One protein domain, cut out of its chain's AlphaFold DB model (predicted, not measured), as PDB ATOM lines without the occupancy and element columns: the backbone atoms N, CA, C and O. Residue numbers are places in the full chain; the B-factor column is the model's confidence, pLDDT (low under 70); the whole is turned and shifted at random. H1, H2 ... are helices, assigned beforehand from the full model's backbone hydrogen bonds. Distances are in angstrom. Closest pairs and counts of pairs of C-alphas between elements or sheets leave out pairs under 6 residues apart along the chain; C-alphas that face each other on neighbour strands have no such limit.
ATOM      1  N   LEU A 558     233.368 120.866 141.096       85.81
ATOM      2  CA  LEU A 558     234.226 120.693 139.915       85.81
ATOM      3  C   LEU A 558     233.505 120.035 138.724       85.81
ATOM      4  O   LEU A 558     233.858 120.322 137.582       85.81
ATOM      5  N   GLN A 559     232.472 119.218 138.965       89.50
ATOM      6  CA  GLN A 559     231.725 118.483 137.931       89.50
ATOM      7  C   GLN A 559     231.266 119.366 136.755       89.50
ATOM      8  O   GLN A 559     231.573 119.012 135.617       89.50
ATOM      9  N   PRO A 560     230.627 120.544 136.953       90.06
ATOM     10  CA  PRO A 560     230.202 121.381 135.832       90.06
ATOM     11  C   PRO A 560     231.362 122.028 135.061       90.06
ATOM     12  O   PRO A 560     231.146 122.457 133.933       90.06
ATOM     13  N   LYS A 561     232.580 122.113 135.622       90.06
ATOM     14  CA  LYS A 561     233.772 122.535 134.864       90.06
ATOM     15  C   LYS A 561     234.315 121.377 134.025       90.06
ATOM     16  O   LYS A 561     234.503 121.548 132.829       90.06
ATOM     17  N   ILE A 562     234.470 120.197 134.629       93.00
ATOM     18  CA  ILE A 562     234.970 118.986 133.958       93.00
ATOM     19  C   ILE A 562     234.037 118.579 132.797       93.00
ATOM     20  O   ILE A 562     234.510 118.322 131.693       93.00
ATOM     21  N   LEU A 563     232.712 118.615 133.000       92.69
ATOM     22  CA  LEU A 563     231.719 118.352 131.945       92.69
ATOM     23  C   LEU A 563     231.794 119.346 130.782       92.69
ATOM     24  O   LEU A 563     231.747 118.934 129.630       92.69
ATOM     25  N   ARG A 564     231.938 120.649 131.061       92.31
ATOM     26  CA  ARG A 564     232.063 121.692 130.022       92.31
ATOM     27  C   ARG A 564     233.357 121.596 129.218       92.31
ATOM     28  O   ARG A 564     233.455 122.244 128.176       92.31
ATOM     29  N   GLU A 565     234.347 120.861 129.710       91.25
ATOM     30  CA  GLU A 565     235.553 120.537 128.956       91.25
ATOM     31  C   GLU A 565     235.322 119.296 128.096       91.25
ATOM     32  O   GLU A 565     235.436 119.376 126.879       91.25
ATOM     33  N   ALA A 566     234.863 118.196 128.701       92.00
ATOM     34  CA  ALA A 566     234.570 116.951 127.993       92.00
ATOM     35  C   ALA A 566     233.543 117.141 126.854       92.00
ATOM     36  O   ALA A 566     233.722 116.607 125.764       92.00
ATOM     37  N   GLU A 567     232.498 117.951 127.064       90.88
ATOM     38  CA  GLU A 567     231.545 118.326 126.009       90.88
ATOM     39  C   GLU A 567     232.155 119.232 124.931       90.88
ATOM     40  O   GLU A 567     231.672 119.227 123.803       90.88
ATOM     41  N   ARG A 568     233.188 120.027 125.241       90.81
ATOM     42  CA  ARG A 568     233.854 120.883 124.246       90.81
ATOM     43  C   ARG A 568     234.734 120.044 123.331       90.81
ATOM     44  O   ARG A 568     234.615 120.187 122.120       90.81
ATOM     45  N   SER A 569     235.539 119.151 123.901       88.81
ATOM     46  CA  SER A 569     236.380 118.212 123.153       88.81
ATOM     47  C   SER A 569     235.535 117.264 122.301       88.81
ATOM     48  O   SER A 569     235.785 117.124 121.109       88.81
ATOM     49  N   LEU A 570     234.445 116.714 122.851       88.50
ATOM     50  CA  LEU A 570     233.518 115.876 122.084       88.50
ATOM     51  C   LEU A 570     232.883 116.636 120.901       88.50
ATOM     52  O   LEU A 570     232.754 116.083 119.812       88.50
ATOM     53  N   ARG A 571     232.549 117.926 121.068       87.56
ATOM     54  CA  ARG A 571     232.028 118.777 119.978       87.56
ATOM     55  C   ARG A 571     233.068 119.139 118.913       87.56
ATOM     56  O   ARG A 571     232.659 119.485 117.812       87.56
ATOM     57  N   GLN A 572     234.373 119.028 119.177       85.81
ATOM     58  CA  GLN A 572     235.400 119.200 118.133       85.81
ATOM     59  C   GLN A 572     235.350 118.074 117.085       85.81
ATOM     60  O   GLN A 572     235.785 118.276 115.957       85.81
ATOM     61  N   LEU A 573     234.763 116.918 117.426       82.44
ATOM     62  CA  LEU A 573     234.519 115.807 116.497       82.44
ATOM     63  C   LEU A 573     233.253 116.005 115.642       82.44
ATOM     64  O   LEU A 573     233.063 115.318 114.638       82.44
ATOM     65  N   VAL A 574     232.404 116.968 116.014       78.62
ATOM     66  CA  VAL A 574     231.166 117.354 115.317       78.62
ATOM     67  C   VAL A 574     231.474 118.493 114.338       78.62
ATOM     68  O   VAL A 574     230.937 119.600 114.413       78.62
ATOM     69  N   VAL A 575     232.397 118.232 113.409       69.69
ATOM     70  CA  VAL A 575     232.656 119.128 112.275       69.69
ATOM     71  C   VAL A 575     231.520 118.962 111.269       69.69
ATOM     72  O   VAL A 575     231.329 117.883 110.713       69.69
ATOM     73  N   ARG A 576     230.773 120.041 111.015       44.97
ATOM     74  CA  ARG A 576     229.775 120.071 109.941       44.97
ATOM     75  C   ARG A 576     230.470 119.980 108.585       44.97
ATOM     76  O   ARG A 576     231.277 120.845 108.248       44.97
ATOM     77  N   VAL A 653     243.217 116.746 115.591       65.81
ATOM     78  CA  VAL A 653     242.816 116.320 116.938       65.81
ATOM     79  C   VAL A 653     242.633 114.799 116.940       65.81
ATOM     80  O   VAL A 653     241.791 114.296 116.194       65.81
ATOM     81  N   ASP A 654     243.386 114.066 117.773       82.12
ATOM     82  CA  ASP A 654     243.182 112.621 117.952       82.12
ATOM     83  C   ASP A 654     241.739 112.374 118.433       82.12
ATOM     84  O   ASP A 654     241.382 112.779 119.550       82.12
ATOM     85  N   PRO A 655     240.887 111.706 117.630       80.56
ATOM     86  CA  PRO A 655     239.494 111.505 117.989       80.56
ATOM     87  C   PRO A 655     239.342 110.573 119.197       80.56
ATOM     88  O   PRO A 655     238.329 110.650 119.891       80.56
ATOM     89  N   ALA A 656     240.343 109.736 119.504       79.44
ATOM     90  CA  ALA A 656     240.357 108.960 120.737       79.44
ATOM     91  C   ALA A 656     240.640 109.855 121.956       79.44
ATOM     92  O   ALA A 656     239.881 109.812 122.924       79.44
ATOM     93  N   ALA A 657     241.671 110.707 121.914       84.69
ATOM     94  CA  ALA A 657     241.963 111.649 122.996       84.69
ATOM     95  C   ALA A 657     240.795 112.609 123.286       84.69
ATOM     96  O   ALA A 657     240.452 112.818 124.449       84.69
ATOM     97  N   ALA A 658     240.132 113.127 122.247       85.12
ATOM     98  CA  ALA A 658     239.012 114.061 122.384       85.12
ATOM     99  C   ALA A 658     237.768 113.472 123.080       85.12
ATOM    100  O   ALA A 658     237.046 114.207 123.756       85.12
ATOM    101  N   CYS A 659     237.504 112.165 122.943       89.56
ATOM    102  CA  CYS A 659     236.354 111.513 123.584       89.56
ATOM    103  C   CYS A 659     236.694 110.747 124.877       89.56
ATOM    104  O   CYS A 659     235.786 110.501 125.676       89.56
ATOM    105  N   ALA A 660     237.970 110.425 125.138       91.06
ATOM    106  CA  ALA A 660     238.417 109.611 126.276       91.06
ATOM    107  C   ALA A 660     237.832 110.056 127.631       91.06
ATOM    108  O   ALA A 660     237.285 109.238 128.377       91.06
ATOM    109  N   LEU A 661     237.895 111.359 127.936       92.56
ATOM    110  CA  LEU A 661     237.346 111.914 129.175       92.56
ATOM    111  C   LEU A 661     235.818 111.769 129.245       92.56
ATOM    112  O   LEU A 661     235.292 111.400 130.294       92.56
ATOM    113  N   PHE A 662     235.098 112.019 128.148       93.00
ATOM    114  CA  PHE A 662     233.635 111.919 128.124       93.00
ATOM    115  C   PHE A 662     233.170 110.467 128.304       93.00
ATOM    116  O   PHE A 662     232.324 110.189 129.154       93.00
ATOM    117  N   CYS A 663     233.786 109.526 127.584       91.50
ATOM    118  CA  CYS A 663     233.518 108.094 127.721       91.50
ATOM    119  C   CYS A 663     233.774 107.602 129.156       91.50
ATOM    120  O   CYS A 663     232.948 106.886 129.722       91.50
ATOM    121  N   ALA A 664     234.863 108.045 129.795       91.25
ATOM    122  CA  ALA A 664     235.140 107.712 131.190       91.25
ATOM    123  C   ALA A 664     234.103 108.311 132.163       91.25
ATOM    124  O   ALA A 664     233.738 107.661 133.145       91.25
ATOM    125  N   LEU A 665     233.580 109.513 131.895       91.88
ATOM    126  CA  LEU A 665     232.531 110.138 132.711       91.88
ATOM    127  C   LEU A 665     231.180 109.419 132.606       91.88
ATOM    128  O   LEU A 665     230.485 109.317 133.618       91.88
ATOM    129  N   CYS A 666     230.839 108.839 131.451       90.81
ATOM    130  CA  CYS A 666     229.639 108.005 131.306       90.81
ATOM    131  C   CYS A 666     229.629 106.811 132.283       90.81
ATOM    132  O   CYS A 666     228.564 106.442 132.769       90.81
ATOM    133  N   THR A 667     230.792 106.263 132.667       89.81
ATOM    134  CA  THR A 667     230.877 105.201 133.699       89.81
ATOM    135  C   THR A 667     230.538 105.694 135.116       89.81
ATOM    136  O   THR A 667     230.168 104.906 135.984       89.81
ATOM    137  N   ARG A 668     230.666 107.005 135.374       87.94
ATOM    138  CA  ARG A 668     230.397 107.650 136.675       87.94
ATOM    139  C   ARG A 668     228.992 108.248 136.751       87.94
ATOM    140  O   ARG A 668     228.441 108.355 137.844       87.94
ATOM    141  N   GLN A 669     228.428 108.644 135.611       88.81
ATOM    142  CA  GLN A 669     227.073 109.173 135.476       88.81
ATOM    143  C   GLN A 669     226.444 108.633 134.175       88.81
ATOM    144  O   GLN A 669     226.554 109.279 133.130       88.81
ATOM    145  N   PRO A 670     225.772 107.465 134.214       87.50
ATOM    146  CA  PRO A 670     225.259 106.803 133.011       87.50
ATOM    147  C   PRO A 670     224.193 107.615 132.255       87.50
ATOM    148  O   PRO A 670     224.137 107.542 131.031       87.50
ATOM    149  N   GLY A 671     223.470 108.520 132.924       88.19
ATOM    150  CA  GLY A 671     222.579 109.500 132.282       88.19
ATOM    151  C   GLY A 671     223.265 110.536 131.368       88.19
ATOM    152  O   GLY A 671     222.579 111.383 130.800       88.19
ATOM    153  N   LEU A 672     224.595 110.503 131.213       90.25
ATOM    154  CA  LEU A 672     225.316 111.226 130.152       90.25
ATOM    155  C   LEU A 672     225.294 110.479 128.806       90.25
ATOM    156  O   LEU A 672     225.520 111.100 127.768       90.25
ATOM    157  N   LEU A 673     225.006 109.172 128.805       91.31
ATOM    158  CA  LEU A 673     225.096 108.303 127.631       91.31
ATOM    159  C   LEU A 673     224.278 108.797 126.418       91.31
ATOM    160  O   LEU A 673     224.842 108.781 125.325       91.31
ATOM    161  N   PRO A 674     223.039 109.327 126.547       90.25
ATOM    162  CA  PRO A 674     222.301 109.850 125.391       90.25
ATOM    163  C   PRO A 674     223.042 110.963 124.630       90.25
ATOM    164  O   PRO A 674     222.942 111.036 123.409       90.25
ATOM    165  N   ARG A 675     223.862 111.777 125.319       89.44
ATOM    166  CA  ARG A 675     224.694 112.818 124.681       89.44
ATOM    167  C   ARG A 675     225.879 112.239 123.906       89.44
ATOM    168  O   ARG A 675     226.334 112.862 122.954       89.44
ATOM    169  N   LEU A 676     226.374 111.056 124.289       91.38
ATOM    170  CA  LEU A 676     227.395 110.344 123.511       91.38
ATOM    171  C   LEU A 676     226.807 109.819 122.195       91.38
ATOM    172  O   LEU A 676     227.460 109.921 121.162       91.38
ATOM    173  N   PHE A 677     225.572 109.312 122.226       90.62
ATOM    174  CA  PHE A 677     224.847 108.893 121.024       90.62
ATOM    175  C   PHE A 677     224.527 110.101 120.120       90.62
ATOM    176  O   PHE A 677     224.872 110.081 118.945       90.62
ATOM    177  N   GLU A 678     223.987 111.196 120.664       90.06
ATOM    178  CA  GLU A 678     223.755 112.454 119.926       90.06
ATOM    179  C   GLU A 678     225.035 112.983 119.240       90.06
ATOM    180  O   GLU A 678     225.024 113.341 118.056       90.06
ATOM    181  N   ALA A 679     226.166 112.972 119.955       88.44
ATOM    182  CA  ALA A 679     227.464 113.342 119.399       88.44
ATOM    183  C   ALA A 679     227.959 112.352 118.332       88.44
ATOM    184  O   ALA A 679     228.482 112.780 117.311       88.44
ATOM    185  N   PHE A 680     227.777 111.041 118.516       89.94
ATOM    186  CA  PHE A 680     228.187 110.030 117.536       89.94
ATOM    187  C   PHE A 680     227.415 110.151 116.214       89.94
ATOM    188  O   PHE A 680     228.015 110.142 115.135       89.94
ATOM    189  N   GLY A 681     226.092 110.326 116.287       88.56
ATOM    190  CA  GLY A 681     225.243 110.500 115.109       88.56
ATOM    191  C   GLY A 681     225.625 111.732 114.282       88.56
ATOM    192  O   GLY A 681     225.545 111.694 113.053       88.56
ATOM    193  N   SER A 682     226.121 112.785 114.938       88.25
ATOM    194  CA  SER A 682     226.541 114.051 114.317       88.25
ATOM    195  C   SER A 682     228.052 114.186 114.045       88.25
ATOM    196  O   SER A 682     228.457 115.127 113.364       88.25
ATOM    197  N   ALA A 683     228.889 113.262 114.526       88.69
ATOM    198  CA  ALA A 683     230.341 113.290 114.340       88.69
ATOM    199  C   ALA A 683     230.793 112.917 112.916       88.69
ATOM    200  O   ALA A 683     230.124 112.166 112.199       88.69
ATOM    201  N   SER A 684     231.986 113.393 112.549       88.56
ATOM    202  CA  SER A 684     232.703 112.988 111.334       88.56
ATOM    203  C   SER A 684     233.097 111.501 111.362       88.56
ATOM    204  O   SER A 684     233.089 110.859 112.414       88.56
ATOM    205  N   ALA A 685     233.507 110.944 110.216       86.56
ATOM    206  CA  ALA A 685     233.930 109.541 110.120       86.56
ATOM    207  C   ALA A 685     235.056 109.173 111.115       86.56
ATOM    208  O   ALA A 685     234.947 108.172 111.822       86.56
ATOM    209  N   SER A 686     236.088 110.017 111.241       85.62
ATOM    210  CA  SER A 686     237.173 109.825 112.216       85.62
ATOM    211  C   SER A 686     236.709 110.030 113.663       85.62
ATOM    212  O   SER A 686     237.138 109.302 114.558       85.62
ATOM    213  N   GLY A 687     235.784 110.966 113.905       85.69
ATOM    214  CA  GLY A 687     235.147 111.150 115.210       85.69
ATOM    215  C   GLY A 687     234.371 109.910 115.667       85.69
ATOM    216  O   GLY A 687     234.503 109.481 116.814       85.69
ATOM    217  N   ARG A 688     233.621 109.285 114.752       89.69
ATOM    218  CA  ARG A 688     232.909 108.022 114.992       89.69
ATOM    219  C   ARG A 688     233.871 106.871 115.292       89.69
ATOM    220  O   ARG A 688     233.650 106.155 116.265       89.69
ATOM    221  N   GLU A 689     234.957 106.723 114.534       88.12
ATOM    222  CA  GLU A 689     235.992 105.709 114.801       88.12
ATOM    223  C   GLU A 689     236.614 105.872 116.203       88.12
ATOM    224  O   GLU A 689     236.707 104.904 116.965       88.12
ATOM    225  N   GLY A 690     236.954 107.107 116.591       86.56
ATOM    226  CA  GLY A 690     237.473 107.417 117.927       86.56
ATOM    227  C   GLY A 690     236.514 107.035 119.057       86.56
ATOM    228  O   GLY A 690     236.946 106.452 120.050       86.56
ATOM    229  N   ILE A 691     235.211 107.288 118.892       90.69
ATOM    230  CA  ILE A 691     234.178 106.909 119.872       90.69
ATOM    231  C   ILE A 691     233.979 105.381 119.915       90.69
ATOM    232  O   ILE A 691     233.901 104.805 121.004       90.69
ATOM    233  N   LEU A 692     233.953 104.700 118.761       91.19
ATOM    234  CA  LEU A 692     233.792 103.237 118.671       91.19
ATOM    235  C   LEU A 692     234.880 102.477 119.439       91.19
ATOM    236  O   LEU A 692     234.582 101.477 120.094       91.19
ATOM    237  N   LYS A 693     236.112 102.995 119.448       89.81
ATOM    238  CA  LYS A 693     237.240 102.460 120.230       89.81
ATOM    239  C   LYS A 693     236.937 102.325 121.731       89.81
ATOM    240  O   LYS A 693     237.462 101.420 122.378       89.81
ATOM    241  N   TYR A 694     236.080 103.187 122.285       88.25
ATOM    242  CA  TYR A 694     235.662 103.145 123.693       88.25
ATOM    243  C   TYR A 694     234.344 102.393 123.927       88.25
ATOM    244  O   TYR A 694     234.072 102.009 125.066       88.25
ATOM    245  N   ALA A 695     233.546 102.141 122.884       88.69
ATOM    246  CA  ALA A 695     232.207 101.557 122.989       88.69
ATOM    247  C   ALA A 695     232.187 100.235 123.774       88.69
ATOM    248  O   ALA A 695     231.373 100.064 124.682       88.69
ATOM    249  N   GLY A 696     233.116  99.321 123.475       87.81
ATOM    250  CA  GLY A 696     233.158  98.011 124.124       87.81
ATOM    251  C   GLY A 696     233.491  98.075 125.617       87.81
ATOM    252  O   GLY A 696     232.792  97.476 126.432       87.81
ATOM    253  N   GLY A 697     234.513  98.855 125.991       87.06
ATOM    254  CA  GLY A 697     234.894  99.061 127.394       87.06
ATOM    255  C   GLY A 697     233.850  99.851 128.191       87.06
ATOM    256  O   GLY A 697     233.630  99.578 129.370       87.06
ATOM    257  N   LEU A 698     233.154 100.793 127.548       88.50
ATOM    258  CA  LEU A 698     232.029 101.505 128.152       88.50
ATOM    259  C   LEU A 698     230.840 100.563 128.396       88.50
ATOM    260  O   LEU A 698     230.245 100.593 129.469       88.50
ATOM    261  N   ALA A 699     230.513  99.689 127.442       88.25
ATOM    262  CA  ALA A 699     229.413  98.742 127.591       88.25
ATOM    263  C   ALA A 699     229.659  97.737 128.729       88.25
ATOM    264  O   ALA A 699     228.780  97.533 129.567       88.25
ATOM    265  N   THR A 700     230.860  97.154 128.818       89.06
ATOM    266  CA  THR A 700     231.191  96.185 129.879       89.06
ATOM    267  C   THR A 700     231.292  96.822 131.266       89.06
ATOM    268  O   THR A 700     230.896  96.185 132.239       89.06
ATOM    269  N   THR A 701     231.742  98.080 131.377       88.44
ATOM    270  CA  THR A 701     231.787  98.807 132.665       88.44
ATOM    271  C   THR A 701     230.431  99.350 133.119       88.44
ATOM    272  O   THR A 701     230.189  99.421 134.322       88.44
ATOM    273  N   LEU A 702     229.521  99.687 132.196       86.75
ATOM    274  CA  LEU A 702     228.121 100.009 132.515       86.75
ATOM    275  C   LEU A 702     227.302  98.766 132.896       86.75
ATOM    276  O   LEU A 702     226.400  98.849 133.730       86.75
ATOM    277  N   GLY A 703     227.612  97.625 132.280       85.25
ATOM    278  CA  GLY A 703     226.931  96.353 132.495       85.25
ATOM    279  C   GLY A 703     225.578  96.227 131.770       85.25
ATOM    280  O   GLY A 703     224.924  97.218 131.434       85.25
ATOM    281  N   PRO A 704     225.106  94.985 131.546       81.75
ATOM    282  CA  PRO A 704     223.934  94.682 130.712       81.75
ATOM    283  C   PRO A 704     222.583  95.068 131.337       81.75
ATOM    284  O   PRO A 704     221.548  94.956 130.686       81.75
ATOM    285  N   THR A 705     222.571  95.467 132.609       84.19
ATOM    286  CA  THR A 705     221.376  95.859 133.372       84.19
ATOM    287  C   THR A 705     221.253  97.374 133.557       84.19
ATOM    288  O   THR A 705     220.313  97.835 134.211       84.19
ATOM    289  N   SER A 706     222.171  98.164 132.985       85.75
ATOM    290  CA  SER A 706     222.116  99.627 133.030       85.75
ATOM    291  C   SER A 706     220.858 100.151 132.333       85.75
ATOM    292  O   SER A 706     220.675  99.974 131.127       85.75
ATOM    293  N   ARG A 707     219.984 100.824 133.093       87.38
ATOM    294  CA  ARG A 707     218.730 101.395 132.572       87.38
ATOM    295  C   ARG A 707     218.975 102.438 131.488       87.38
ATOM    296  O   ARG A 707     218.222 102.470 130.524       87.38
ATOM    297  N   ASP A 708     220.027 103.239 131.625       86.75
ATOM    298  CA  ASP A 708     220.332 104.310 130.674       86.75
ATOM    299  C   ASP A 708     220.877 103.745 129.350       86.75
ATOM    300  O   ASP A 708     220.597 104.294 128.289       86.75
ATOM    301  N   LEU A 709     221.576 102.598 129.389       88.19
ATOM    302  CA  LEU A 709     221.976 101.861 128.183       88.19
ATOM    303  C   LEU A 709     220.775 101.201 127.498       88.19
ATOM    304  O   LEU A 709     220.615 101.330 126.289       88.19
ATOM    305  N   LEU A 710     219.906 100.529 128.258       88.25
ATOM    306  CA  LEU A 710     218.695  99.911 127.706       88.25
ATOM    307  C   LEU A 710     217.712 100.965 127.156       88.25
ATOM    308  O   LEU A 710     217.055 100.706 126.154       88.25
ATOM    309  N   GLY A 711     217.659 102.159 127.758       86.62
ATOM    310  CA  GLY A 711     216.914 103.309 127.239       86.62
ATOM    311  C   GLY A 711     217.512 103.870 125.945       86.62
ATOM    312  O   GLY A 711     216.788 104.032 124.969       86.62
ATOM    313  N   ALA A 712     218.832 104.081 125.891       87.06
ATOM    314  CA  ALA A 712     219.520 104.543 124.677       87.06
ATOM    315  C   ALA A 712     219.453 103.541 123.502       87.06
ATOM    316  O   ALA A 712     219.585 103.941 122.348       87.06
ATOM    317  N   LEU A 713     219.240 102.249 123.783       86.94
ATOM    318  CA  LEU A 713     218.970 101.221 122.770       86.94
ATOM    319  C   LEU A 713     217.498 101.172 122.325       86.94
ATOM    320  O   LEU A 713     217.233 100.701 121.222       86.94
ATOM    321  N   ALA A 714     216.555 101.627 123.157       86.38
ATOM    322  CA  ALA A 714     215.136 101.698 122.805       86.38
ATOM    323  C   ALA A 714     214.827 102.942 121.954       86.38
ATOM    324  O   ALA A 714     214.216 102.822 120.894       86.38
ATOM    325  N   ASP A 715     215.313 104.110 122.380       84.62
ATOM    326  CA  ASP A 715     215.159 105.395 121.688       84.62
ATOM    327  C   ASP A 715     216.456 105.764 120.932       84.62
ATOM    328  O   ASP A 715     217.081 106.795 121.189       84.62
ATOM    329  N   LEU A 716     216.907 104.883 120.026       88.38
ATOM    330  CA  LEU A 716     218.179 105.043 119.308       88.38
ATOM    331  C   LEU A 716     218.115 106.194 118.270       88.38
ATOM    332  O   LEU A 716     217.313 106.114 117.337       88.38
ATOM    333  N   PRO A 717     218.977 107.229 118.354       83.81
ATOM    334  CA  PRO A 717     219.007 108.307 117.366       83.81
ATOM    335  C   PRO A 717     219.655 107.894 116.032       83.81
ATOM    336  O   PRO A 717     220.401 106.913 115.935       83.81
ATOM    337  N   GLU A 718     219.386 108.679 114.984       81.56
ATOM    338  CA  GLU A 718     219.880 108.432 113.625       81.56
ATOM    339  C   GLU A 718     221.411 108.284 113.559       81.56
ATOM    340  O   GLU A 718     222.163 108.890 114.324       81.56
ATOM    341  N   ASN A 719     221.879 107.464 112.614       84.50
ATOM    342  CA  ASN A 719     223.293 107.131 112.386       84.50
ATOM    343  C   ASN A 719     224.029 106.453 113.564       84.50
ATOM    344  O   ASN A 719     225.227 106.214 113.455       84.50
ATOM    345  N   CYS A 720     223.351 106.083 114.659       89.81
ATOM    346  CA  CYS A 720     223.997 105.502 115.849       89.81
ATOM    347  C   CYS A 720     224.020 103.966 115.909       89.81
ATOM    348  O   CYS A 720     224.440 103.390 116.915       89.81
ATOM    349  N   MET A 721     223.604 103.293 114.833       89.81
ATOM    350  CA  MET A 721     223.542 101.829 114.765       89.81
ATOM    351  C   MET A 721     224.893 101.156 115.023       89.81
ATOM    352  O   MET A 721     224.953 100.218 115.811       89.81
ATOM    353  N   ASP A 722     225.988 101.640 114.434       90.69
ATOM    354  CA  ASP A 722     227.290 100.973 114.575       90.69
ATOM    355  C   ASP A 722     227.848 101.084 116.008       90.69
ATOM    356  O   ASP A 722     228.477 100.148 116.508       90.69
ATOM    357  N   LEU A 723     227.532 102.177 116.720       92.31
ATOM    358  CA  LEU A 723     227.827 102.327 118.149       92.31
ATOM    359  C   LEU A 723     227.033 101.314 118.987       92.31
ATOM    360  O   LEU A 723     227.614 100.631 119.833       92.31
ATOM    361  N   ALA A 724     225.733 101.161 118.713       91.94
ATOM    362  CA  ALA A 724     224.906 100.146 119.362       91.94
ATOM    363  C   ALA A 724     225.444  98.725 119.103       91.94
ATOM    364  O   ALA A 724     225.607  97.958 120.051       91.94
ATOM    365  N   LEU A 725     225.808  98.389 117.859       92.19
ATOM    366  CA  LEU A 725     226.398  97.090 117.507       92.19
ATOM    367  C   LEU A 725     227.708  96.822 118.263       92.19
ATOM    368  O   LEU A 725     227.873  95.735 118.820       92.19
ATOM    369  N   GLY A 726     228.607  97.809 118.352       90.94
ATOM    370  CA  GLY A 726     229.857  97.692 119.110       90.94
ATOM    371  C   GLY A 726     229.632  97.432 120.605       90.94
ATOM    372  O   GLY A 726     230.274  96.555 121.189       90.94
ATOM    373  N   MET A 727     228.676  98.137 121.224       92.44
ATOM    374  CA  MET A 727     228.314  97.931 122.632       92.44
ATOM    375  C   MET A 727     227.646  96.564 122.871       92.44
ATOM    376  O   MET A 727     227.990  95.867 123.830       92.44
ATOM    377  N   LEU A 728     226.729  96.148 121.990       91.50
ATOM    378  CA  LEU A 728     226.043  94.854 122.079       91.50
ATOM    379  C   LEU A 728     227.005  93.677 121.878       91.50
ATOM    380  O   LEU A 728     226.933  92.708 122.631       91.50
ATOM    381  N   HIS A 729     227.935  93.761 120.922       90.88
ATOM    382  CA  HIS A 729     228.932  92.715 120.686       90.88
ATOM    383  C   HIS A 729     229.888  92.547 121.880       90.88
ATOM    384  O   HIS A 729     230.179  91.419 122.286       90.88
ATOM    385  N   ALA A 730     230.335  93.647 122.498       89.94
ATOM    386  CA  ALA A 730     231.193  93.600 123.684       89.94
ATOM    387  C   ALA A 730     230.490  92.982 124.908       89.94
ATOM    388  O   ALA A 730     231.075  92.159 125.609       89.94
ATOM    389  N   LEU A 731     229.213  93.308 125.140       89.19
ATOM    390  CA  LEU A 731     228.410  92.638 126.170       89.19
ATOM    391  C   LEU A 731     228.203  91.150 125.852       89.19
ATOM    392  O   LEU A 731     228.374  90.300 126.725       89.19
ATOM    393  N   ALA A 732     227.869  90.827 124.602       87.50
ATOM    394  CA  ALA A 732     227.585  89.466 124.162       87.50
ATOM    395  C   ALA A 732     228.790  88.515 124.248       87.50
ATOM    396  O   ALA A 732     228.598  87.314 124.444       87.50
ATOM    397  N   SER A 733     230.007  89.042 124.108       87.81
ATOM    398  CA  SER A 733     231.266  88.296 124.231       87.81
ATOM    399  C   SER A 733     231.775  88.213 125.674       87.81
ATOM    400  O   SER A 733     232.321  87.183 126.061       87.81
ATOM    401  N   ALA A 734     231.560  89.249 126.493       85.44
ATOM    402  CA  ALA A 734     232.017  89.276 127.884       85.44
ATOM    403  C   ALA A 734     231.131  88.475 128.864       85.44
ATOM    404  O   ALA A 734     231.610  88.039 129.912       85.44
ATOM    405  N   LEU A 735     229.838  88.298 128.568       83.62
ATOM    406  CA  LEU A 735     228.872  87.692 129.495       83.62
ATOM    407  C   LEU A 735     228.637  86.201 129.206       83.62
ATOM    408  O   LEU A 735     228.161  85.876 128.119       83.62
ATOM    409  N   PRO A 736     228.833  85.271 130.164       76.69
ATOM    410  CA  PRO A 736     228.538  83.855 129.930       76.69
ATOM    411  C   PRO A 736     227.034  83.603 129.712       76.69
ATOM    412  O   PRO A 736     226.666  82.838 128.823       76.69
ATOM    413  N   ALA A 737     226.161  84.306 130.441       81.69
ATOM    414  CA  ALA A 737     224.705  84.272 130.273       81.69
ATOM    415  C   ALA A 737     224.164  85.667 129.923       81.69
ATOM    416  O   ALA A 737     224.595  86.664 130.503       81.69
ATOM    417  N   LEU A 738     223.218  85.736 128.984       84.31
ATOM    418  CA  LEU A 738     222.637  86.990 128.496       84.31
ATOM    419  C   LEU A 738     221.368  87.352 129.289       84.31
ATOM    420  O   LEU A 738     220.441  86.543 129.319       84.31
ATOM    421  N   PRO A 739     221.272  88.546 129.904       87.12
ATOM    422  CA  PRO A 739     220.048  88.967 130.585       87.12
ATOM    423  C   PRO A 739     218.893  89.217 129.611       87.12
ATOM    424  O   PRO A 739     219.060  89.910 128.605       87.12
ATOM    425  N   GLU A 740     217.696  88.739 129.960       85.56
ATOM    426  CA  GLU A 740     216.481  88.858 129.135       85.56
ATOM    427  C   GLU A 740     216.178  90.302 128.706       85.56
ATOM    428  O   GLU A 740     215.759  90.534 127.578       85.56
ATOM    429  N   GLY A 741     216.437  91.287 129.577       85.50
ATOM    430  CA  GLY A 741     216.238  92.707 129.269       85.50
ATOM    431  C   GLY A 741     217.132  93.230 128.139       85.50
ATOM    432  O   GLY A 741     216.671  94.035 127.334       85.50
ATOM    433  N   LEU A 742     218.372  92.737 128.031       89.00
ATOM    434  CA  LEU A 742     219.299  93.100 126.953       89.00
ATOM    435  C   LEU A 742     218.893  92.433 125.635       89.00
ATOM    436  O   LEU A 742     218.830  93.094 124.601       89.00
ATOM    437  N   VAL A 743     218.568  91.135 125.687       90.12
ATOM    438  CA  VAL A 743     218.073  90.374 124.528       90.12
ATOM    439  C   VAL A 743     216.789  91.005 123.993       90.12
ATOM    440  O   VAL A 743     216.649  91.187 122.787       90.12
ATOM    441  N   ARG A 744     215.875  91.401 124.886       89.19
ATOM    442  CA  ARG A 744     214.644  92.100 124.527       89.19
ATOM    443  C   ARG A 744     214.914  93.472 123.915       89.19
ATOM    444  O   ARG A 744     214.372  93.734 122.854       89.19
ATOM    445  N   ALA A 745     215.748  94.315 124.526       88.31
ATOM    446  CA  ALA A 745     216.046  95.641 123.977       88.31
ATOM    447  C   ALA A 745     216.654  95.554 122.566       88.31
ATOM    448  O   ALA A 745     216.221  96.269 121.669       88.31
ATOM    449  N   ALA A 746     217.583  94.621 122.332       90.06
ATOM    450  CA  ALA A 746     218.145  94.387 121.002       90.06
ATOM    451  C   ALA A 746     217.129  93.795 120.006       90.06
ATOM    452  O   ALA A 746     217.187  94.104 118.816       90.06
ATOM    453  N   ALA A 747     216.191  92.965 120.472       88.19
ATOM    454  CA  ALA A 747     215.121  92.408 119.648       88.19
ATOM    455  C   ALA A 747     214.056  93.443 119.270       88.19
ATOM    456  O   ALA A 747     213.603  93.444 118.129       88.19
ATOM    457  N   ASP A 748     213.681  94.315 120.205       89.06
ATOM    458  CA  ASP A 748     212.740  95.413 119.989       89.06
ATOM    459  C   ASP A 748     213.391  96.472 119.060       89.06
ATOM    460  O   ASP A 748     212.766  96.889 118.085       89.06
ATOM    461  N   LEU A 749     214.686  96.792 119.246       88.81
ATOM    462  CA  LEU A 749     215.484  97.645 118.344       88.81
ATOM    463  C   LEU A 749     215.561  97.087 116.913       88.81
ATOM    464  O   LEU A 749     215.221  97.792 115.966       88.81
ATOM    465  N   ALA A 750     215.966  95.823 116.742       88.38
ATOM    466  CA  ALA A 750     216.070  95.172 115.428       88.38
ATOM    467  C   ALA A 750     214.731  95.121 114.668       88.38
ATOM    468  O   ALA A 750     214.684  95.063 113.439       88.38
ATOM    469  N   GLN A 751     213.623  95.132 115.409       87.19
ATOM    470  CA  GLN A 751     212.272  95.092 114.867       87.19
ATOM    471  C   GLN A 751     211.729  96.496 114.547       87.19
ATOM    472  O   GLN A 751     210.889  96.620 113.659       87.19
ATOM    473  N   ALA A 752     212.243  97.542 115.204       87.19
ATOM    474  CA  ALA A 752     211.974  98.945 114.884       87.19
ATOM    475  C   ALA A 752     212.814  99.465 113.700       87.19
ATOM    476  O   ALA A 752     212.315 100.241 112.888       87.19
ATOM    477  N   SER A 753     214.071  99.022 113.572       84.50
ATOM    478  CA  SER A 753     214.979  99.402 112.477       84.50
ATOM    479  C   SER A 753     214.840  98.546 111.211       84.50
ATOM    480  O   SER A 753     215.417  98.889 110.180       84.50
ATOM    481  N   CYS A 754     214.109  97.426 111.287       84.69
ATOM    482  CA  CYS A 754     214.076  96.359 110.275       84.69
ATOM    483  C   CYS A 754     215.461  95.755 109.941       84.69
ATOM    484  O   CYS A 754     215.628  95.142 108.886       84.69
ATOM    485  N   ASP A 755     216.439  95.895 110.839       85.38
ATOM    486  CA  ASP A 755     217.815  95.412 110.693       85.38
ATOM    487  C   ASP A 755     218.115  94.353 111.762       85.38
ATOM    488  O   ASP A 755     218.027  94.621 112.958       85.38
ATOM    489  N   ALA A 756     218.495  93.144 111.345       87.25
ATOM    490  CA  ALA A 756     218.770  92.037 112.257       87.25
ATOM    491  C   ALA A 756     220.187  92.036 112.865       87.25
ATOM    492  O   ALA A 756     220.449  91.225 113.756       87.25
ATOM    493  N   ARG A 757     221.098  92.935 112.455       89.81
ATOM    494  CA  ARG A 757     222.472  93.003 112.999       89.81
ATOM    495  C   ARG A 757     222.542  93.100 114.541       89.81
ATOM    496  O   ARG A 757     223.393  92.410 115.104       89.81
ATOM    497  N   PRO A 758     221.656  93.828 115.266       89.62
ATOM    498  CA  PRO A 758     221.651  93.860 116.737       89.62
ATOM    499  C   PRO A 758     221.403  92.500 117.398       89.62
ATOM    500  O   PRO A 758     221.823  92.281 118.534       89.62
ATOM    501  N   LEU A 759     220.723  91.582 116.703       88.50
ATOM    502  CA  LEU A 759     220.388  90.261 117.228       88.50
ATOM    503  C   LEU A 759     221.521  89.248 117.076       88.50
ATOM    504  O   LEU A 759     221.594  88.334 117.892       88.50
ATOM    505  N   VAL A 760     222.406  89.395 116.082       88.50
ATOM    506  CA  VAL A 760     223.435  88.386 115.755       88.50
ATOM    507  C   VAL A 760     224.338  88.032 116.954       88.50
ATOM    508  O   VAL A 760     224.503  86.841 117.215       88.50
ATOM    509  N   PRO A 761     224.856  88.984 117.761       86.44
ATOM    510  CA  PRO A 761     225.642  88.642 118.953       86.44
ATOM    511  C   PRO A 761     224.817  87.971 120.067       86.44
ATOM    512  O   PRO A 761     225.368  87.308 120.945       86.44
ATOM    513  N   LEU A 762     223.494  88.151 120.059       88.75
ATOM    514  CA  LEU A 762     222.584  87.792 121.150       88.75
ATOM    515  C   LEU A 762     221.676  86.593 120.830       88.75
ATOM    516  O   LEU A 762     220.832  86.247 121.658       88.75
ATOM    517  N   LEU A 763     221.863  85.929 119.681       86.31
ATOM    518  CA  LEU A 763     221.034  84.803 119.219       86.31
ATOM    519  C   LEU A 763     220.861  83.719 120.287       86.31
ATOM    520  O   LEU A 763     219.738  83.306 120.551       86.31
ATOM    521  N   ARG A 764     221.943  83.340 120.977       85.56
ATOM    522  CA  ARG A 764     221.955  82.357 122.082       85.56
ATOM    523  C   ARG A 764     221.107  82.729 123.309       85.56
ATOM    524  O   ARG A 764     220.922  81.904 124.196       85.56
ATOM    525  N   GLY A 765     220.624  83.970 123.389       83.00
ATOM    526  CA  GLY A 765     219.664  84.439 124.391       83.00
ATOM    527  C   GLY A 765     218.205  84.397 123.919       83.00
ATOM    528  O   GLY A 765     217.300  84.567 124.733       83.00
ATOM    529  N   LEU A 766     217.950  84.168 122.625       83.69
ATOM    530  CA  LEU A 766     216.608  83.971 122.085       83.69
ATOM    531  C   LEU A 766     216.173  82.516 122.285       83.69
ATOM    532  O   LEU A 766     216.766  81.590 121.736       83.69
TER     533      LEU A 766
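This is residues 558 to 576 and 653 to 766 of the 927 residues of the protein "Symplekin" of Auxenochlorella protothecoides (UniProt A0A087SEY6). The chain winds in stacked turns of helices, making two rows: H2, H4, H6 and H8 side by side in one, H3, H5 and H7 in the other, with H1 at that row's end. H1 to H4 are an up-and-down bundle, each running against the one before. The printed part has 133 residues, eight named helices, H1 to H8 in order, and no named strand: all helix. It is compact, with a radius of gyration of the C-alphas of 14.4 A and spans of 43 by 30 by 21 A.

Start at H1, residues 559 to 572, which touches H2, residues 655 to 666, closest at C-alphas 569 and 658, 5.0 A. H2 touches H4, residues 685 to 702, the same way at 29 degrees, a shallow tilt; closest are C-alphas 656 and 690, 4.3 A. H3, residues 670 to 682, touches H5, residues 707 to 714, closest at C-alphas 671 and 708, 5.9 A. H6, residues 721 to 734, touches H8, residues 757 to 765, closest at C-alphas 729 and 761, 5.5 A. H7, residues 740 to 752, forms a hairpin with H8. Every O i to N i+4 pair is within hydrogen-bond range in H5, H6 and H7, against 9 of 10 in H1, 5 of 8 in H2, 6 of 9 in H3, 11 of 14 in H4 and 1 of 5 in H8, where 3 of 6 O i to N i+3 pairs are.

Find C-alpha 559 at (231.725, 118.483, 137.931); H1 runs 20.1 A from there. H4, 25.0 A, has a kink of 40 degrees near residue 696. H8 ends at C-alpha 765, (219.664, 84.439, 124.391).

Residues 577 to 652 are not printed; C-alphas 576 and 653 are 15.3 A apart. No link printed whole is long. Residues 575, 576 and 653 are under 70 in pLDDT.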